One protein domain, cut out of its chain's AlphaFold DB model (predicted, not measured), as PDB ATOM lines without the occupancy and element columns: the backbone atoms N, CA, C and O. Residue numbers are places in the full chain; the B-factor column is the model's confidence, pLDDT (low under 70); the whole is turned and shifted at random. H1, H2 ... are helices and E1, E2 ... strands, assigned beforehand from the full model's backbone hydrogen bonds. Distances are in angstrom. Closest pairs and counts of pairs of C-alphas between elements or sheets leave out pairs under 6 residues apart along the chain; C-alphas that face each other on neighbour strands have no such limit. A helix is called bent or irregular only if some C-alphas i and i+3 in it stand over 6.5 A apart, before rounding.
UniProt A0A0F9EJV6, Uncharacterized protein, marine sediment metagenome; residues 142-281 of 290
ATOM      1  N   ARG A 142      42.263 -44.314  38.331       96.19
ATOM      2  CA  ARG A 142      43.311 -43.614  37.567       96.19
ATOM      3  C   ARG A 142      43.139 -43.832  36.058       96.19
ATOM      4  O   ARG A 142      43.091 -42.871  35.291       96.19
ATOM      5  N   ALA A 143      42.957 -45.083  35.633       95.69
ATOM      6  CA  ALA A 143      42.713 -45.431  34.234       95.69
ATOM      7  C   ALA A 143      41.431 -44.779  33.676       95.69
ATOM      8  O   ALA A 143      41.430 -44.277  32.547       95.69
ATOM      9  N   VAL A 144      40.350 -44.733  34.467       96.38
ATOM     10  CA  VAL A 144      39.109 -44.036  34.090       96.38
ATOM     11  C   VAL A 144      39.352 -42.543  33.872       96.38
ATOM     12  O   VAL A 144      38.873 -42.005  32.869       96.38
ATOM     13  N   LEU A 145      40.098 -41.876  34.754       98.00
ATOM     14  CA  LEU A 145      40.401 -40.451  34.619       98.00
ATOM     15  C   LEU A 145      41.235 -40.161  33.365       98.00
ATOM     16  O   LEU A 145      40.794 -39.366  32.532       98.00
ATOM     17  N   LEU A 146      42.357 -40.862  33.157       98.06
ATOM     18  CA  LEU A 146      43.194 -40.706  31.953       98.06
ATOM     19  C   LEU A 146      42.375 -40.881  30.669       98.06
ATOM     20  O   LEU A 146      42.421 -40.058  29.752       98.06
ATOM     21  N   ALA A 147      41.554 -41.932  30.614       97.00
ATOM     22  CA  ALA A 147      40.731 -42.208  29.445       97.00
ATOM     23  C   ALA A 147      39.597 -41.187  29.250       97.00
ATOM     24  O   ALA A 147      39.040 -41.078  28.146       97.00
ATOM     25  N   SER A 148      39.197 -40.488  30.312       97.50
ATOM     26  CA  SER A 148      38.181 -39.434  30.272       97.50
ATOM     27  C   SER A 148      38.766 -38.123  29.775       97.50
ATOM     28  O   SER A 148      38.136 -37.496  28.925       97.50
ATOM     29  N   VAL A 149      39.994 -37.785  30.184       98.19
ATOM     30  CA  VAL A 149      40.768 -36.672  29.611       98.19
ATOM     31  C   VAL A 149      40.929 -36.874  28.107       98.19
ATOM     32  O   VAL A 149      40.479 -36.032  27.333       98.19
ATOM     33  N   ALA A 150      41.430 -38.042  27.683       97.12
ATOM     34  CA  ALA A 150      41.638 -38.363  26.267       97.12
ATOM     35  C   ALA A 150      40.372 -38.169  25.417       97.12
ATOM     36  O   ALA A 150      40.419 -37.632  24.317       97.12
ATOM     37  N   ALA A 151      39.216 -38.583  25.937       95.12
ATOM     38  CA  ALA A 151      37.955 -38.483  25.207       95.12
ATOM     39  C   ALA A 151      37.308 -37.097  25.237       95.12
ATOM     40  O   ALA A 151      36.351 -36.872  24.494       95.12
ATOM     41  N   ALA A 152      37.763 -36.217  26.127       95.62
ATOM     42  CA  ALA A 152      37.293 -34.846  26.209       95.62
ATOM     43  C   ALA A 152      38.099 -33.892  25.319       95.62
ATOM     44  O   ALA A 152      37.596 -32.793  25.065       95.62
ATOM     45  N   LEU A 153      39.300 -34.304  24.877       94.56
ATOM     46  CA  LEU A 153      40.138 -33.553  23.941       94.56
ATOM     47  C   LEU A 153      39.367 -33.204  22.662       94.56
ATOM     48  O   LEU A 153      38.545 -33.979  22.172       94.56
ATOM     49  N   ASP A 154      39.611 -31.988  22.194       94.31
ATOM     50  CA  ASP A 154      38.871 -31.280  21.155       94.31
ATOM     51  C   ASP A 154      39.784 -30.281  20.431       94.31
ATOM     52  O   ASP A 154      39.452 -29.111  20.249       94.31
ATOM     53  N   GLU A 155      40.984 -30.735  20.071       94.31
ATOM     54  CA  GLU A 155      41.989 -29.900  19.422       94.31
ATOM     55  C   GLU A 155      41.595 -29.607  17.969       94.31
ATOM     56  O   GLU A 155      41.375 -30.518  17.168       94.31
ATOM     57  N   LYS A 156      41.504 -28.319  17.622       93.44
ATOM     58  CA  LYS A 156      41.066 -27.871  16.296       93.44
ATOM     59  C   LYS A 156      41.967 -28.444  15.199       93.44
ATOM     60  O   LYS A 156      43.184 -28.316  15.267       93.44
ATOM     61  N   GLY A 157      41.350 -29.017  14.167       93.06
ATOM     62  CA  GLY A 157      42.055 -29.611  13.027       93.06
ATOM     63  C   GLY A 157      42.597 -31.015  13.299       93.06
ATOM     64  O   GLY A 157      43.024 -31.683  12.364       93.06
ATOM     65  N   VAL A 158      42.525 -31.494  14.544       94.44
ATOM     66  CA  VAL A 158      42.952 -32.841  14.934       94.44
ATOM     67  C   VAL A 158      41.745 -33.689  15.323       94.44
ATOM     68  O   VAL A 158      41.548 -34.775  14.779       94.44
ATOM     69  N   ASP A 159      40.920 -33.176  16.232       95.56
ATOM     70  CA  ASP A 159      39.668 -33.775  16.673       95.56
ATOM     71  C   ASP A 159      38.481 -33.014  16.058       95.56
ATOM     72  O   ASP A 159      38.548 -31.812  15.802       95.56
ATOM     73  N   ALA A 160      37.361 -33.704  15.858       95.44
ATOM     74  CA  ALA A 160      36.139 -33.100  15.352       95.44
ATOM     75  C   ALA A 160      34.890 -33.796  15.891       95.44
ATOM     76  O   ALA A 160      34.746 -35.018  15.843       95.44
ATOM     77  N   PHE A 161      33.943 -32.995  16.370       94.81
ATOM     78  CA  PHE A 161      32.665 -33.470  16.884       94.81
ATOM     79  C   PHE A 161      31.546 -32.736  16.153       94.81
ATOM     80  O   PHE A 161      31.513 -31.507  16.149       94.81
ATOM     81  N   HIS A 162      30.638 -33.485  15.533       94.62
ATOM     82  CA  HIS A 162      29.468 -32.931  14.857       94.62
ATOM     83  C   HIS A 162      28.198 -33.388  15.564       94.62
ATOM     84  O   HIS A 162      28.040 -34.580  15.842       94.62
ATOM     85  N   TYR A 163      27.311 -32.435  15.837       93.06
ATOM     86  CA  TYR A 163      26.072 -32.646  16.571       93.06
ATOM     87  C   TYR A 163      24.870 -32.264  15.713       93.06
ATOM     88  O   TYR A 163      24.929 -31.280  14.976       93.06
ATOM     89  N   ASP A 164      23.791 -33.020  15.868       89.38
ATOM     90  CA  ASP A 164      22.452 -32.678  15.399       89.38
ATOM     91  C   ASP A 164      21.579 -32.446  16.637       89.38
ATOM     92  O   ASP A 164      21.296 -33.371  17.402       89.38
ATOM     93  N   GLY A 165      21.282 -31.179  16.928       88.62
ATOM     94  CA  GLY A 165      20.776 -30.776  18.240       88.62
ATOM     95  C   GLY A 165      21.746 -31.166  19.365       88.62
ATOM     96  O   GLY A 165      22.902 -30.744  19.379       88.62
ATOM     97  N   GLU A 166      21.275 -31.979  20.313       86.31
ATOM     98  CA  GLU A 166      22.088 -32.502  21.425       86.31
ATOM     99  C   GLU A 166      22.785 -33.833  21.089       86.31
ATOM    100  O   GLU A 166      23.643 -34.312  21.840       86.31
ATOM    101  N   ASP A 167      22.445 -34.447  19.955       87.50
ATOM    102  CA  ASP A 167      22.933 -35.766  19.589       87.50
ATOM    103  C   ASP A 167      24.282 -35.697  18.875       87.50
ATOM    104  O   ASP A 167      24.418 -35.133  17.793       87.50
ATOM    105  N   LEU A 168      25.299 -36.342  19.452       91.94
ATOM    106  CA  LEU A 168      26.602 -36.512  18.806       91.94
ATOM    107  C   LEU A 168      26.489 -37.477  17.615       91.94
ATOM    108  O   LEU A 168      26.339 -38.689  17.817       91.94
ATOM    109  N   ILE A 169      26.610 -36.943  16.400       95.12
ATOM    110  CA  ILE A 169      26.482 -37.680  15.137       95.12
ATOM    111  C   ILE A 169      27.831 -38.164  14.628       95.12
ATOM    112  O   ILE A 169      27.948 -39.336  14.284       95.12
ATOM    113  N   VAL A 170      28.853 -37.304  14.616       95.69
ATOM    114  CA  VAL A 170      30.220 -37.664  14.206       95.69
ATOM    115  C   VAL A 170      31.163 -37.423  15.365       95.69
ATOM    116  O   VAL A 170      31.159 -36.351  15.965       95.69
ATOM    117  N   LYS A 171      32.003 -38.413  15.649       95.31
ATOM    118  CA  LYS A 171      33.104 -38.325  16.593       95.31
ATOM    119  C   LYS A 171      34.401 -38.713  15.892       95.31
ATOM    120  O   LYS A 171      34.634 -39.892  15.638       95.31
ATOM    121  N   VAL A 172      35.256 -37.725  15.682       96.38
ATOM    122  CA  VAL A 172      36.693 -37.888  15.481       96.38
ATOM    123  C   VAL A 172      37.363 -37.428  16.764       96.38
ATOM    124  O   VAL A 172      37.352 -36.246  17.085       96.38
ATOM    125  N   GLY A 173      37.873 -38.359  17.557       95.25
ATOM    126  CA  GLY A 173      38.493 -38.001  18.830       95.25
ATOM    127  C   GLY A 173      39.416 -39.085  19.345       95.25
ATOM    128  O   GLY A 173      39.615 -40.103  18.688       95.25
ATOM    129  N   ARG A 174      39.952 -38.900  20.547       94.94
ATOM    130  CA  ARG A 174      40.943 -39.812  21.130       94.94
ATOM    131  C   ARG A 174      40.338 -40.686  22.227       94.94
ATOM    132  O   ARG A 174      39.240 -40.442  22.744       94.94
ATOM    133  N   GLY A 175      41.043 -41.750  22.575       93.62
ATOM    134  CA  GLY A 175      40.732 -42.582  23.730       93.62
ATOM    135  C   GLY A 175      41.863 -43.552  24.032       93.62
ATOM    136  O   GLY A 175      42.753 -43.750  23.215       93.62
ATOM    137  N   ILE A 176      41.815 -44.134  25.224       92.81
ATOM    138  CA  ILE A 176      42.858 -45.005  25.766       92.81
ATOM    139  C   ILE A 176      42.381 -46.453  25.728       92.81
ATOM    140  O   ILE A 176      41.277 -46.757  26.188       92.81
ATOM    141  N   GLU A 177      43.240 -47.334  25.226       87.12
ATOM    142  CA  GLU A 177      43.114 -48.784  25.332       87.12
ATOM    143  C   GLU A 177      44.300 -49.349  26.111       87.12
ATOM    144  O   GLU A 177      45.455 -49.174  25.726       87.12
ATOM    145  N   LEU A 178      44.010 -50.035  27.220       84.50
ATOM    146  CA  LEU A 178      45.028 -50.425  28.202       84.50
ATOM    147  C   LEU A 178      46.116 -51.343  27.637       84.50
ATOM    148  O   LEU A 178      47.248 -51.265  28.088       84.50
ATOM    149  N   GLY A 179      45.791 -52.185  26.654       78.56
ATOM    150  CA  GLY A 179      46.751 -53.126  26.071       78.56
ATOM    151  C   GLY A 179      47.598 -52.569  24.927       78.56
ATOM    152  O   GLY A 179      48.552 -53.239  24.544       78.56
ATOM    153  N   THR A 180      47.257 -51.396  24.381       84.00
ATOM    154  CA  THR A 180      47.791 -50.953  23.079       84.00
ATOM    155  C   THR A 180      48.267 -49.503  23.061       84.00
ATOM    156  O   THR A 180      49.339 -49.233  22.532       84.00
ATOM    157  N   GLY A 181      47.503 -48.548  23.597       91.44
ATOM    158  CA  GLY A 181      47.887 -47.138  23.520       91.44
ATOM    159  C   GLY A 181      46.723 -46.165  23.611       91.44
ATOM    160  O   GLY A 181      45.554 -46.542  23.752       91.44
ATOM    161  N   MET A 182      47.041 -44.884  23.462       94.81
ATOM    162  CA  MET A 182      46.065 -43.889  23.044       94.81
ATOM    163  C   MET A 182      45.869 -43.989  21.533       94.81
ATOM    164  O   MET A 182      46.837 -44.001  20.779       94.81
ATOM    165  N   LYS A 183      44.616 -44.020  21.084       93.56
ATOM    166  CA  LYS A 183      44.289 -44.085  19.660       93.56
ATOM    167  C   LYS A 183      43.236 -43.080  19.242       93.56
ATOM    168  O   LYS A 183      42.441 -42.607  20.064       93.56
ATOM    169  N   ARG A 184      43.205 -42.808  17.940       92.94
ATOM    170  CA  ARG A 184      42.127 -42.048  17.313       92.94
ATOM    171  C   ARG A 184      40.927 -42.954  17.027       92.94
ATOM    172  O   ARG A 184      41.042 -44.131  16.703       92.94
ATOM    173  N   PHE A 185      39.739 -42.395  17.198       92.69
ATOM    174  CA  PHE A 185      38.466 -43.036  16.926       92.69
ATOM    175  C   PHE A 185      37.731 -42.218  15.883       92.69
ATOM    176  O   PHE A 185      37.445 -41.047  16.114       92.69
ATOM    177  N   PHE A 186      37.369 -42.879  14.790       95.44
ATOM    178  CA  PHE A 186      36.508 -42.352  13.742       95.44
ATOM    179  C   PHE A 186      35.169 -43.064  13.854       95.44
ATOM    180  O   PHE A 186      35.066 -44.274  13.628       95.44
ATOM    181  N   GLN A 187      34.155 -42.343  14.319       95.75
ATOM    182  CA  GLN A 187      32.839 -42.911  14.550       95.75
ATOM    183  C   GLN A 187      31.743 -41.990  14.041       95.75
ATOM    184  O   GLN A 187      31.827 -40.774  14.176       95.75
ATOM    185  N   MET A 188      30.678 -42.582  13.519       95.25
ATOM    186  CA  MET A 188      29.494 -41.856  13.080       95.25
ATOM    187  C   MET A 188      28.237 -42.647  13.435       95.25
ATOM    188  O   MET A 188      28.271 -43.879  13.451       95.25
ATOM    189  N   ARG A 189      27.129 -41.970  13.745       93.75
ATOM    190  CA  ARG A 189      25.817 -42.611  13.840       93.75
ATOM    191  C   ARG A 189      25.289 -42.852  12.422       93.75
ATOM    192  O   ARG A 189      25.142 -41.894  11.671       93.75
ATOM    193  N   PRO A 190      24.988 -44.099  12.032       89.62
ATOM    194  CA  PRO A 190      24.297 -44.355  10.775       89.62
ATOM    195  C   PRO A 190      22.919 -43.687  10.747       89.62
ATOM    196  O   PRO A 190      22.233 -43.677  11.777       89.62
ATOM    197  N   HIS A 191      22.492 -43.223   9.571       87.00
ATOM    198  CA  HIS A 191      21.094 -42.864   9.336       87.00
ATOM    199  C   HIS A 191      20.180 -44.067   9.579       87.00
ATOM    200  O   HIS A 191      20.525 -45.218   9.282       87.00
ATOM    201  N   ASN A 192      19.010 -43.798  10.147       85.44
ATOM    202  CA  ASN A 192      17.967 -44.793  10.289       85.44
ATOM    203  C   ASN A 192      17.358 -45.082   8.909       85.44
ATOM    204  O   ASN A 192      17.107 -44.180   8.123       85.44
ATOM    205  N   LYS A 193      17.117 -46.359   8.605       86.00
ATOM    206  CA  LYS A 193      16.492 -46.771   7.338       86.00
ATOM    207  C   LYS A 193      14.985 -46.498   7.298       86.00
ATOM    208  O   LYS A 193      14.395 -46.563   6.227       86.00
ATOM    209  N   TYR A 194      14.372 -46.262   8.457       85.88
ATOM    210  CA  TYR A 194      12.922 -46.146   8.625       85.88
ATOM    211  C   TYR A 194      12.468 -44.753   9.069       85.88
ATOM    212  O   TYR A 194      11.271 -44.491   9.107       85.88
ATOM    213  N   THR A 195      13.399 -43.880   9.455       85.19
ATOM    214  CA  THR A 195      13.104 -42.516   9.907       85.19
ATOM    215  C   THR A 195      14.175 -41.571   9.382       85.19
ATOM    216  O   THR A 195      15.308 -41.996   9.178       85.19
ATOM    217  N   ASP A 196      13.873 -40.278   9.282       78.94
ATOM    218  CA  ASP A 196      14.846 -39.248   8.867       78.94
ATOM    219  C   ASP A 196      15.929 -38.951   9.928       78.94
ATOM    220  O   ASP A 196      16.722 -38.025   9.792       78.94
ATOM    221  N   GLY A 197      15.974 -39.742  11.004       86.06
ATOM    222  CA  GLY A 197      16.904 -39.573  12.118       86.06
ATOM    223  C   GLY A 197      18.113 -40.503  12.050       86.06
ATOM    224  O   GLY A 197      18.343 -41.228  11.081       86.06
ATOM    225  N   TYR A 198      18.871 -40.535  13.142       88.06
ATOM    226  CA  TYR A 198      20.040 -41.397  13.300       88.06
ATOM    227  C   TYR A 198      19.761 -42.569  14.237       88.06
ATOM    228  O   TYR A 198      18.938 -42.504  15.152       88.06
ATOM    229  N   THR A 199      20.491 -43.663  14.050       89.44
ATOM    230  CA  THR A 199      20.506 -44.750  15.035       89.44
ATOM    231  C   THR A 199      21.194 -44.299  16.329       89.44
ATOM    232  O   THR A 199      22.073 -43.442  16.314       89.44
ATOM    233  N   LYS A 200      20.844 -44.902  17.474       85.12
ATOM    234  CA  LYS A 200      21.375 -44.490  18.791       85.12
ATOM    235  C   LYS A 200      22.890 -44.687  18.960       85.12
ATOM    236  O   LYS A 200      23.494 -44.090  19.847       85.12
ATOM    237  N   GLY A 201      23.503 -45.579  18.179       88.12
ATOM    238  CA  GLY A 201      24.879 -46.023  18.387       88.12
ATOM    239  C   GLY A 201      25.861 -45.421  17.391       88.12
ATOM    240  O   GLY A 201      25.677 -45.549  16.184       88.12
ATOM    241  N   LEU A 202      26.959 -44.863  17.899       91.69
ATOM    242  CA  LEU A 202      28.138 -44.562  17.089       91.69
ATOM    243  C   LEU A 202      28.764 -45.868  16.573       91.69
ATOM    244  O   LEU A 202      29.037 -46.788  17.351       91.69
ATOM    245  N   LYS A 203      29.006 -45.949  15.266       93.56
ATOM    246  CA  LYS A 203      29.699 -47.060  14.600       93.56
ATOM    247  C   LYS A 203      31.068 -46.604  14.125       93.56
ATOM    248  O   LYS A 203      31.223 -45.446  13.759       93.56
ATOM    249  N   LYS A 204      32.055 -47.507  14.159       94.50
ATOM    250  CA  LYS A 204      33.378 -47.247  13.579       94.50
ATOM    251  C   LYS A 204      33.213 -47.061  12.068       94.50
ATOM    252  O   LYS A 204      32.514 -47.852  11.443       94.50
ATOM    253  N   VAL A 205      33.842 -46.025  11.535       94.75
ATOM    254  CA  VAL A 205      33.881 -45.681  10.109       94.75
ATOM    255  C   VAL A 205      35.308 -45.291   9.738       94.75
ATOM    256  O   VAL A 205      36.159 -45.136  10.615       94.75
ATOM    257  N   THR A 206      35.577 -45.146   8.451       95.31
ATOM    258  CA  THR A 206      36.847 -44.633   7.936       95.31
ATOM    259  C   THR A 206      36.864 -43.097   7.908       95.31
ATOM    260  O   THR A 206      35.806 -42.458   7.823       95.31
ATOM    261  N   PRO A 207      38.050 -42.469   7.961       95.50
ATOM    262  CA  PRO A 207      38.213 -41.036   7.716       95.50
ATOM    263  C   PRO A 207      37.599 -40.578   6.385       95.50
ATOM    264  O   PRO A 207      36.978 -39.516   6.321       95.50
ATOM    265  N   GLU A 208      37.742 -41.378   5.328       95.50
ATOM    266  CA  GLU A 208      37.249 -41.092   3.978       95.50
ATOM    267  C   GLU A 208      35.720 -41.031   3.944       95.50
ATOM    268  O   GLU A 208      35.146 -40.120   3.346       95.50
ATOM    269  N   GLU A 209      35.048 -41.960   4.631       95.06
ATOM    270  CA  GLU A 209      33.591 -41.947   4.777       95.06
ATOM    271  C   GLU A 209      33.111 -40.678   5.488       95.06
ATOM    272  O   GLU A 209      32.160 -40.042   5.029       95.06
ATOM    273  N   ILE A 210      33.792 -40.264   6.564       95.44
ATOM    274  CA  ILE A 210      33.454 -39.021   7.268       95.44
ATOM    275  C   ILE A 210      33.655 -37.815   6.348       95.44
ATOM    276  O   ILE A 210      32.748 -36.996   6.243       95.44
ATOM    277  N   LYS A 211      34.787 -37.712   5.639       95.25
ATOM    278  CA  LYS A 211      35.055 -36.600   4.706       95.25
ATOM    279  C   LYS A 211      34.040 -36.545   3.566       95.25
ATOM    280  O   LYS A 211      33.653 -35.458   3.148       95.25
ATOM    281  N   LYS A 212      33.574 -37.696   3.080       95.12
ATOM    282  CA  LYS A 212      32.539 -37.765   2.042       95.12
ATOM    283  C   LYS A 212      31.193 -37.226   2.533       95.12
ATOM    284  O   LYS A 212      30.522 -36.519   1.788       95.12
ATOM    285  N   MET A 213      30.789 -37.567   3.756       92.38
ATOM    286  CA  MET A 213      29.492 -37.161   4.320       92.38
ATOM    287  C   MET A 213      29.518 -35.760   4.941       92.38
ATOM    288  O   MET A 213      28.519 -35.047   4.899       92.38
ATOM    289  N   TYR A 214      30.669 -35.341   5.465       93.50
ATOM    290  CA  TYR A 214      30.879 -34.067   6.147       93.50
ATOM    291  C   TYR A 214      32.130 -33.367   5.592       93.50
ATOM    292  O   TYR A 214      33.114 -33.195   6.312       93.50
ATOM    293  N   PRO A 215      32.116 -32.911   4.325       94.00
ATOM    294  CA  PRO A 215      33.302 -32.367   3.651       94.00
ATOM    295  C   PRO A 215      33.834 -31.066   4.264       94.00
ATOM    296  O   PRO A 215      34.963 -30.676   3.996       94.00
ATOM    297  N   LYS A 216      33.024 -30.389   5.086       94.12
ATOM    298  CA  LYS A 216      33.413 -29.177   5.821       94.12
ATOM    299  C   LYS A 216      34.022 -29.471   7.196       94.12
ATOM    300  O   LYS A 216      34.414 -28.537   7.887       94.12
ATOM    301  N   LEU A 217      34.028 -30.732   7.632       94.00
ATOM    302  CA  LEU A 217      34.568 -31.113   8.929       94.00
ATOM    303  C   LEU A 217      36.089 -31.257   8.817       94.00
ATOM    304  O   LEU A 217      36.585 -32.158   8.145       94.00
ATOM    305  N   GLU A 218      36.823 -30.368   9.478       95.44
ATOM    306  CA  GLU A 218      38.286 -30.394   9.506       95.44
ATOM    307  C   GLU A 218      38.788 -31.293  10.637       95.44
ATOM    308  O   GLU A 218      38.488 -31.056  11.807       95.44
ATOM    309  N   PHE A 219      39.555 -32.324  10.285       95.94
ATOM    310  CA  PHE A 219      40.200 -33.227  11.232       95.94
ATOM    311  C   PHE A 219      41.383 -33.952  10.588       95.94
ATOM    312  O   PHE A 219      41.460 -34.098   9.363       95.94
ATOM    313  N   ASP A 220      42.262 -34.481  11.432       94.06
ATOM    314  CA  ASP A 220      43.352 -35.342  11.007       94.06
ATOM    315  C   ASP A 220      42.832 -36.776  10.806       94.06
ATOM    316  O   ASP A 220      42.372 -37.446  11.734       94.06
ATOM    317  N   GLY A 221      42.879 -37.232   9.555       90.94
ATOM    318  CA  GLY A 221      42.416 -38.556   9.142       90.94
ATOM    319  C   GLY A 221      43.410 -39.682   9.419       90.94
ATOM    320  O   GLY A 221      43.112 -40.825   9.100       90.94
ATOM    321  N   THR A 222      44.579 -39.391   9.983       90.75
ATOM    322  CA  THR A 222      45.597 -40.413  10.240       90.75
ATOM    323  C   THR A 222      45.111 -41.373  11.326       90.75
ATOM    324  O   THR A 222      44.718 -40.939  12.413       90.75
ATOM    325  N   ASP A 223      45.123 -42.679  11.051       84.19
ATOM    326  CA  ASP A 223      44.963 -43.682  12.105       84.19
ATOM    327  C   ASP A 223      46.286 -43.776  12.868       84.19
ATOM    328  O   ASP A 223      47.324 -44.096  12.290       84.19
ATOM    329  N   LEU A 224      46.265 -43.403  14.146       86.31
ATOM    330  CA  LEU A 224      47.462 -43.264  14.967       86.31
ATOM    331  C   LEU A 224      47.248 -43.955  16.309       86.31
ATOM    332  O   LEU A 224      46.241 -43.723  16.988       86.31
ATOM    333  N   ILE A 225      48.235 -44.766  16.684       92.31
ATOM    334  CA  ILE A 225      48.367 -45.387  17.998       92.31
ATOM    335  C   ILE A 225      49.639 -44.831  18.631       92.31
ATOM    336  O   ILE A 225      50.731 -45.022  18.104       92.31
ATOM    337  N   ILE A 226      49.486 -44.163  19.770       94.69
ATOM    338  CA  ILE A 226      50.584 -43.630  20.571       94.69
ATOM    339  C   ILE A 226      50.668 -44.473  21.837       94.69
ATOM    340  O   ILE A 226      49.729 -44.498  22.636       94.69
ATOM    341  N   SER A 227      51.778 -45.188  21.992       95.00
ATOM    342  CA  SER A 227      52.001 -46.108  23.113       95.00
ATOM    343  C   SER A 227      53.148 -45.684  24.032       95.00
ATOM    344  O   SER A 227      53.299 -46.270  25.099       95.00
ATOM    345  N   ASP A 228      53.899 -44.635  23.679       96.25
ATOM    346  CA  ASP A 228      54.873 -44.007  24.572       96.25
ATOM    347  C   ASP A 228      54.125 -43.252  25.693       96.25
ATOM    348  O   ASP A 228      53.390 -42.294  25.412       96.25
ATOM    349  N   PRO A 229      54.285 -43.648  26.972       97.00
ATOM    350  CA  PRO A 229      53.614 -42.983  28.084       97.00
ATOM    351  C   PRO A 229      53.914 -41.486  28.188       97.00
ATOM    352  O   PRO A 229      53.023 -40.709  28.528       97.00
ATOM    353  N   SER A 230      55.151 -41.076  27.896       97.62
ATOM    354  CA  SER A 230      55.592 -39.681  27.947       97.62
ATOM    355  C   SER A 230      54.920 -38.849  26.863       97.62
ATOM    356  O   SER A 230      54.504 -37.724  27.129       97.62
ATOM    357  N   GLU A 231      54.781 -39.384  25.652       97.69
ATOM    358  CA  GLU A 231      54.050 -38.705  24.580       97.69
ATOM    359  C   GLU A 231      52.558 -38.584  24.916       97.69
ATOM    360  O   GLU A 231      51.976 -37.501  24.804       97.69
ATOM    361  N   VAL A 232      51.946 -39.664  25.416       97.75
ATOM    362  CA  VAL A 232      50.527 -39.660  25.792       97.75
ATOM    363  C   VAL A 232      50.241 -38.612  26.863       97.75
ATOM    364  O   VAL A 232      49.344 -37.796  26.675       97.75
ATOM    365  N   VAL A 233      50.986 -38.571  27.971       98.31
ATOM    366  CA  VAL A 233      50.695 -37.597  29.042       98.31
ATOM    367  C   VAL A 233      50.912 -36.152  28.601       98.31
ATOM    368  O   VAL A 233      50.164 -35.275  29.033       98.31
ATOM    369  N   LYS A 234      51.859 -35.900  27.687       98.31
ATOM    370  CA  LYS A 234      52.049 -34.572  27.091       98.31
ATOM    371  C   LYS A 234      50.851 -34.144  26.262       98.31
ATOM    372  O   LYS A 234      50.414 -33.003  26.364       98.31
ATOM    373  N   ILE A 235      50.286 -35.063  25.488       97.00
ATOM    374  CA  ILE A 235      49.059 -34.808  24.730       97.00
ATOM    375  C   ILE A 235      47.871 -34.583  25.671       97.00
ATOM    376  O   ILE A 235      47.031 -33.721  25.417       97.00
ATOM    377  N   LEU A 236      47.784 -35.358  26.754       97.75
ATOM    378  CA  LEU A 236      46.664 -35.273  27.684       97.75
ATOM    379  C   LEU A 236      46.683 -34.001  28.527       97.75
ATOM    380  O   LEU A 236      45.607 -33.472  28.775       97.75
ATOM    381  N   PHE A 237      47.851 -33.530  28.973       97.94
ATOM    382  CA  PHE A 237      47.959 -32.496  30.014       97.94
ATOM    383  C   PHE A 237      48.923 -31.343  29.686       97.94
ATOM    384  O   PHE A 237      48.937 -30.344  30.401       97.94
ATOM    385  N   GLY A 238      49.696 -31.437  28.602       96.81
ATOM    386  CA  GLY A 238      50.634 -30.408  28.145       96.81
ATOM    387  C   GLY A 238      52.109 -30.840  28.202       96.81
ATOM    388  O   GLY A 238      52.448 -31.789  28.913       96.81
ATOM    389  N   PRO A 239      53.004 -30.135  27.482       96.56
ATOM    390  CA  PRO A 239      54.364 -30.587  27.142       96.56
ATOM    391  C   PRO A 239      55.300 -30.831  28.335       96.56
ATOM    392  O   PRO A 239      56.215 -31.648  28.231       96.56
ATOM    393  N   GLU A 240      55.052 -30.169  29.466       96.25
ATOM    394  CA  GLU A 240      55.848 -30.313  30.693       96.25
ATOM    395  C   GLU A 240      55.448 -31.534  31.535       96.25
ATOM    396  O   GLU A 240      56.129 -31.878  32.503       96.25
ATOM    397  N   THR A 241      54.343 -32.199  31.185       98.06
ATOM    398  CA  THR A 241      53.825 -33.335  31.952       98.06
ATOM    399  C   THR A 241      54.675 -34.573  31.705       98.06
ATOM    400  O   THR A 241      54.986 -34.926  30.566       98.06
ATOM    401  N   ARG A 242      55.025 -35.264  32.789       97.88
ATOM    402  CA  ARG A 242      55.766 -36.528  32.783       97.88
ATOM    403  C   ARG A 242      54.867 -37.669  33.262       97.88
ATOM    404  O   ARG A 242      53.910 -37.406  33.990       97.88
ATOM    405  N   PRO A 243      55.178 -38.935  32.926       97.25
ATOM    406  CA  PRO A 243      54.391 -40.079  33.389       97.25
ATOM    407  C   PRO A 243      54.204 -40.121  34.910       97.25
ATOM    408  O   PRO A 243      53.114 -40.418  35.379       97.25
ATOM    409  N   SER A 244      55.221 -39.711  35.671       96.12
ATOM    410  CA  SER A 244      55.169 -39.653  37.136       96.12
ATOM    411  C   SER A 244      54.244 -38.571  37.702       96.12
ATOM    412  O   SER A 244      54.039 -38.536  38.903       96.12
ATOM    413  N   ASN A 245      53.742 -37.635  36.887       97.44
ATOM    414  CA  ASN A 245      52.768 -36.629  37.331       97.44
ATOM    415  C   ASN A 245      51.326 -37.146  37.293       97.44
ATOM    416  O   ASN A 245      50.402 -36.389  37.569       97.44
ATOM    417  N   VAL A 246      51.126 -38.389  36.861       97.31
ATOM    418  CA  VAL A 246      49.815 -39.028  36.763       97.31
ATOM    419  C   VAL A 246      49.844 -40.395  37.434       97.31
ATOM    420  O   VAL A 246      49.151 -41.305  36.985       97.31
ATOM    421  N   ASP A 247      50.682 -40.595  38.448       94.94
ATOM    422  CA  ASP A 247      50.829 -41.887  39.121       94.94
ATOM    423  C   ASP A 247      49.641 -42.146  40.056       94.94
ATOM    424  O   ASP A 247      49.187 -43.291  40.164       94.94
ATOM    425  N   SER A 248      49.081 -41.095  40.664       95.88
ATOM    426  CA  SER A 248      47.915 -41.179  41.549       95.88
ATOM    427  C   SER A 248      46.632 -40.586  40.945       95.88
ATOM    428  O   SER A 248      46.635 -39.893  39.926       95.88
ATOM    429  N   VAL A 249      45.492 -40.902  41.565       97.31
ATOM    430  CA  VAL A 249      44.186 -40.339  41.178       97.31
ATOM    431  C   VAL A 249      44.104 -38.856  41.526       97.31
ATOM    432  O   VAL A 249      43.589 -38.069  40.737       97.31
ATOM    433  N   GLU A 250      44.641 -38.494  42.682       97.62
ATOM    434  CA  GLU A 250      44.706 -37.141  43.220       97.62
ATOM    435  C   GLU A 250      45.518 -36.230  42.290       97.62
ATOM    436  O   GLU A 250      45.015 -35.198  41.853       97.62
ATOM    437  N   GLU A 251      46.710 -36.664  41.868       97.94
ATOM    438  CA  GLU A 251      47.546 -35.915  40.919       97.94
ATOM    439  C   GLU A 251      46.831 -35.663  39.582       97.94
ATOM    440  O   GLU A 251      46.905 -34.571  39.013       97.94
ATOM    441  N   ILE A 252      46.091 -36.658  39.076       98.44
ATOM    442  CA  ILE A 252      45.314 -36.490  37.845       98.44
ATOM    443  C   ILE A 252      44.163 -35.504  38.051       98.44
ATOM    444  O   ILE A 252      43.894 -34.704  37.156       98.44
ATOM    445  N   ILE A 253      43.473 -35.541  39.193       98.44
ATOM    446  CA  ILE A 253      42.410 -34.577  39.505       98.44
ATOM    447  C   ILE A 253      42.983 -33.159  39.544       98.44
ATOM    448  O   ILE A 253      42.425 -32.276  38.890       98.44
ATOM    449  N   ASP A 254      44.130 -32.955  40.193       98.12
ATOM    450  CA  ASP A 254      44.817 -31.662  40.229       98.12
ATOM    451  C   ASP A 254      45.169 -31.166  38.820       98.12
ATOM    452  O   ASP A 254      44.977 -29.993  38.496       98.12
ATOM    453  N   LEU A 255      45.649 -32.053  37.941       98.50
ATOM    454  CA  LEU A 255      45.908 -31.714  36.539       98.50
ATOM    455  C   LEU A 255      44.619 -31.393  35.770       98.50
ATOM    456  O   LEU A 255      44.598 -30.454  34.973       98.50
ATOM    457  N   ILE A 256      43.527 -32.124  36.015       98.56
ATOM    458  CA  ILE A 256      42.220 -31.854  35.397       98.56
ATOM    459  C   ILE A 256      41.706 -30.468  35.800       98.56
ATOM    460  O   ILE A 256      41.167 -29.744  34.962       98.56
ATOM    461  N   GLN A 257      41.898 -30.073  37.056       97.44
ATOM    462  CA  GLN A 257      41.462 -28.772  37.566       97.44
ATOM    463  C   GLN A 257      42.234 -27.588  36.957       97.44
ATOM    464  O   GLN A 257      41.730 -26.467  36.978       97.44
ATOM    465  N   ARG A 258      43.409 -27.820  36.351       97.00
ATOM    466  CA  ARG A 258      44.175 -26.787  35.625       97.00
ATOM    467  C   ARG A 258      43.603 -26.463  34.243       97.00
ATOM    468  O   ARG A 258      43.973 -25.446  33.658       97.00
ATOM    469  N   PHE A 259      42.712 -27.295  33.700       97.25
ATOM    470  CA  PHE A 259      41.999 -26.951  32.470       97.25
ATOM    471  C   PHE A 259      41.019 -25.791  32.698       97.25
ATOM    472  O   PHE A 259      40.510 -25.617  33.806       97.25
ATOM    473  N   PRO A 260      40.637 -25.052  31.637       97.31
ATOM    474  CA  PRO A 260      39.507 -24.132  31.712       97.31
ATOM    475  C   PRO A 260      38.275 -24.826  32.305       97.31
ATOM    476  O   PRO A 260      37.960 -25.955  31.919       97.31
ATOM    477  N   SER A 261      37.541 -24.154  33.196       96.94
ATOM    478  CA  SER A 261      36.513 -24.781  34.047       96.94
ATOM    479  C   SER A 261      35.464 -25.582  33.267       96.94
ATOM    480  O   SER A 261      35.035 -26.649  33.705       96.94
ATOM    481  N   LYS A 262      35.082 -25.122  32.067       96.31
ATOM    482  CA  LYS A 262      34.158 -25.847  31.175       96.31
ATOM    483  C   LYS A 262      34.730 -27.194  30.711       96.31
ATOM    484  O   LYS A 262      33.998 -28.180  30.650       96.31
ATOM    485  N   LYS A 263      36.026 -27.244  30.391       96.44
ATOM    486  CA  LYS A 263      36.727 -28.459  29.954       96.44
ATOM    487  C   LYS A 263      36.985 -29.400  31.128       96.44
ATOM    488  O   LYS A 263      36.687 -30.582  30.999       96.44
ATOM    489  N   ALA A 264      37.414 -28.876  32.277       98.06
ATOM    490  CA  ALA A 264      37.544 -29.653  33.512       98.06
ATOM    491  C   ALA A 264      36.215 -30.338  33.886       98.06
ATOM    492  O   ALA A 264      36.169 -31.554  34.064       98.06
ATOM    493  N   LYS A 265      35.103 -29.585  33.879       97.75
ATOM    494  CA  LYS A 265      33.759 -30.129  34.123       97.75
ATOM    495  C   LYS A 265      33.390 -31.231  33.125       97.75
ATOM    496  O   LYS A 265      32.993 -32.312  33.541       97.75
ATOM    497  N   LYS A 266      33.590 -31.001  31.820       96.25
ATOM    498  CA  LYS A 266      33.340 -32.008  30.769       96.25
ATOM    499  C   LYS A 266      34.131 -33.300  31.014       96.25
ATOM    500  O   LYS A 266      33.583 -34.386  30.845       96.25
ATOM    501  N   ILE A 267      35.404 -33.197  31.405       98.19
ATOM    502  CA  ILE A 267      36.251 -34.356  31.728       98.19
ATOM    503  C   ILE A 267      35.668 -35.133  32.912       98.19
ATOM    504  O   ILE A 267      35.500 -36.351  32.811       98.19
ATOM    505  N   LEU A 268      35.336 -34.441  34.005       98.25
ATOM    506  CA  LEU A 268      34.796 -35.065  35.215       98.25
ATOM    507  C   LEU A 268      33.411 -35.680  34.978       98.25
ATOM    508  O   LEU A 268      33.164 -36.786  35.442       98.25
ATOM    509  N   ASP A 269      32.542 -35.053  34.183       96.94
ATOM    510  CA  ASP A 269      31.238 -35.616  33.812       96.94
ATOM    511  C   ASP A 269      31.396 -36.930  33.019       96.94
ATOM    512  O   ASP A 269      30.707 -37.923  33.279       96.94
ATOM    513  N   ILE A 270      32.354 -36.979  32.083       95.31
ATOM    514  CA  ILE A 270      32.700 -38.212  31.359       95.31
ATOM    515  C   ILE A 270      33.244 -39.268  32.329       95.31
ATOM    516  O   ILE A 270      32.862 -40.440  32.227       95.31
ATOM    517  N   ALA A 271      34.124 -38.873  33.251       97.06
ATOM    518  CA  ALA A 271      34.733 -39.774  34.222       97.06
ATOM    519  C   ALA A 271      33.700 -40.351  35.197       97.06
ATOM    520  O   ALA A 271      33.684 -41.564  35.388       97.06
ATOM    521  N   LYS A 272      32.775 -39.533  35.713       96.56
ATOM    522  CA  LYS A 272      31.644 -39.957  36.556       96.56
ATOM    523  C   LYS A 272      30.867 -41.090  35.908       96.56
ATOM    524  O   LYS A 272      30.671 -42.140  36.512       96.56
ATOM    525  N   ILE A 273      30.463 -40.915  34.646       93.62
ATOM    526  CA  ILE A 273      29.690 -41.927  33.913       93.62
ATOM    527  C   ILE A 273      30.474 -43.240  33.794       93.62
ATOM    528  O   ILE A 273      29.902 -44.311  33.995       93.62
ATOM    529  N   ARG A 274      31.775 -43.164  33.493       93.81
ATOM    530  CA  ARG A 274      32.646 -44.344  33.358       93.81
ATOM    531  C   ARG A 274      33.009 -44.998  34.686       93.81
ATOM    532  O   ARG A 274      33.303 -46.185  34.699       93.81
ATOM    533  N   ALA A 275      32.989 -44.253  35.786       93.94
ATOM    534  CA  ALA A 275      33.311 -44.758  37.113       93.94
ATOM    535  C   ALA A 275      32.129 -45.480  37.782       93.94
ATOM    536  O   ALA A 275      32.354 -46.298  38.672       93.94
ATOM    537  N   ARG A 276      30.879 -45.255  37.337       92.19
ATOM    538  CA  ARG A 276      29.675 -45.910  37.902       92.19
ATOM    539  C   ARG A 276      29.814 -47.426  38.078       92.19
ATOM    540  O   ARG A 276      29.458 -47.923  39.147       92.19
ATOM    541  N   PRO A 277      30.336 -48.186  37.097       90.62
ATOM    542  CA  PRO A 277      30.474 -49.620  37.277       90.62
ATOM    543  C   PRO A 277      31.518 -49.992  38.343       90.62
ATOM    544  O   PRO A 277      31.330 -50.985  39.040       90.62
ATOM    545  N   LEU A 278      32.570 -49.186  38.540       89.44
ATOM    546  CA  LEU A 278      33.531 -49.386  39.632       89.44
ATOM    547  C   LEU A 278      32.852 -49.191  40.995       89.44
ATOM    548  O   LEU A 278      33.006 -50.035  41.878       89.44
ATOM    549  N   ALA A 279      32.034 -48.143  41.144       89.19
ATOM    550  CA  ALA A 279      31.260 -47.910  42.367       89.19
ATOM    551  C   ALA A 279      30.299 -49.067  42.677       89.19
ATOM    552  O   ALA A 279      30.217 -49.506  43.821       89.19
ATOM    553  N   SER A 280      29.629 -49.628  41.658       87.94
ATOM    554  CA  SER A 280      28.739 -50.791  41.837       87.94
ATOM    555  C   SER A 280      29.449 -52.048  42.365       87.94
ATOM    556  O   SER A 280      28.796 -52.948  42.881       87.94
ATOM    557  N   LYS A 281      30.784 -52.088  42.278       83.75
ATOM    558  CA  LYS A 281      31.652 -53.144  42.819       83.75
ATOM    559  C   LYS A 281      32.304 -52.777  44.155       83.75
ATOM    560  O   LYS A 281      33.264 -53.417  44.570       83.75
TER     561      LYS A 281
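AT A GLANCE: This is residues 142 to 281 of the 290 residues of an uncharacterized protein of marine sediment metagenome (UniProt A0A0F9EJV6). A twisted sheet of three strands, E1, E2 and E3, has a cluster of five helices, H1, H3, H4, H5 and H6, at one end, with H1 joining the two by packing on E2. Toward the other end the short helix H2 covers E3, and the long link of residues 189 to 206 runs out to Tyr 194. The printed part has 140 residues, with six named helices and three named strands in the order H1 E1 E2 E3 H2 H3 H4 H5 H6. The sheet's order is E1 E2 E3, antiparallel throughout, and the class is mixed, helices and strands. The whole is compact, with a radius of gyration of the C-alphas of 16.1 A and spans of 49 by 34 by 30 A.

IN THESE COORDINATES: Find C-alpha 160 at (36.139, -33.100, 15.352), where E1, residues 160 to 164, begins. E2, residues 167 to 177, covers 24.7 A and bends by 81 degrees at residue 170; E3, residues 181 to 188, covers 21.8 A. Go back to C-alpha 142 at (43.311, -43.614, 37.567) for H1, residues 142 to 152, 15.6 A long. Past the sheet come H2, residues 207 to 213, H3, residues 229 to 237, H4, residues 243 to 246, and H5, residues 249 to 257. H6, residues 261 to 280, runs 28.2 A to C-alpha 280 at (28.739, -50.791, 41.837), with a kink of 40 degrees near residue 274; it is irregular, but only just, with C-alphas 274 and 277 6.9 A apart.

HOW THE PARTS SIT: Start at the meander E1 E2 E3, each strand the antiparallel neighbour of the one before. Look for N 162 and O 170 at 2.9 A between E1 and E2, and N 185 and O 173 at 2.7 A between E2 and E3. H2 is on the sheet over E3, at a height over the sheet of 9.6 A. H1 is on the sheet over none of its strands; its closest C-alphas to E2 are those of Ala 150 and Gly 175, 5.0 A. H1 touches H6 at a steep tilt of 44 degrees, opposite ways, closest at C-alphas 148 and 271, 5.3 A. H1 touches H5 at a shallow tilt of 22 degrees, closest at C-alphas 142 and 249, 5.0 A. H3 only grazes the sheet and touches H4, closest at C-alphas 230 and 243, 5.6 A. Every O i to N i+4 pair is within hydrogen-bond range in H1, H2, H3 and H5, and 14 of 16 in H6; H4 is too short for one.

THE WHOLE: The C-alphas farthest apart are those of Tyr 194 and Ser 244, 51.4 A. The links E3 to H2 and H2 to H3 are long. The printed part has no cut; its mean pLDDT is 93.9, and no printed residue is under 70.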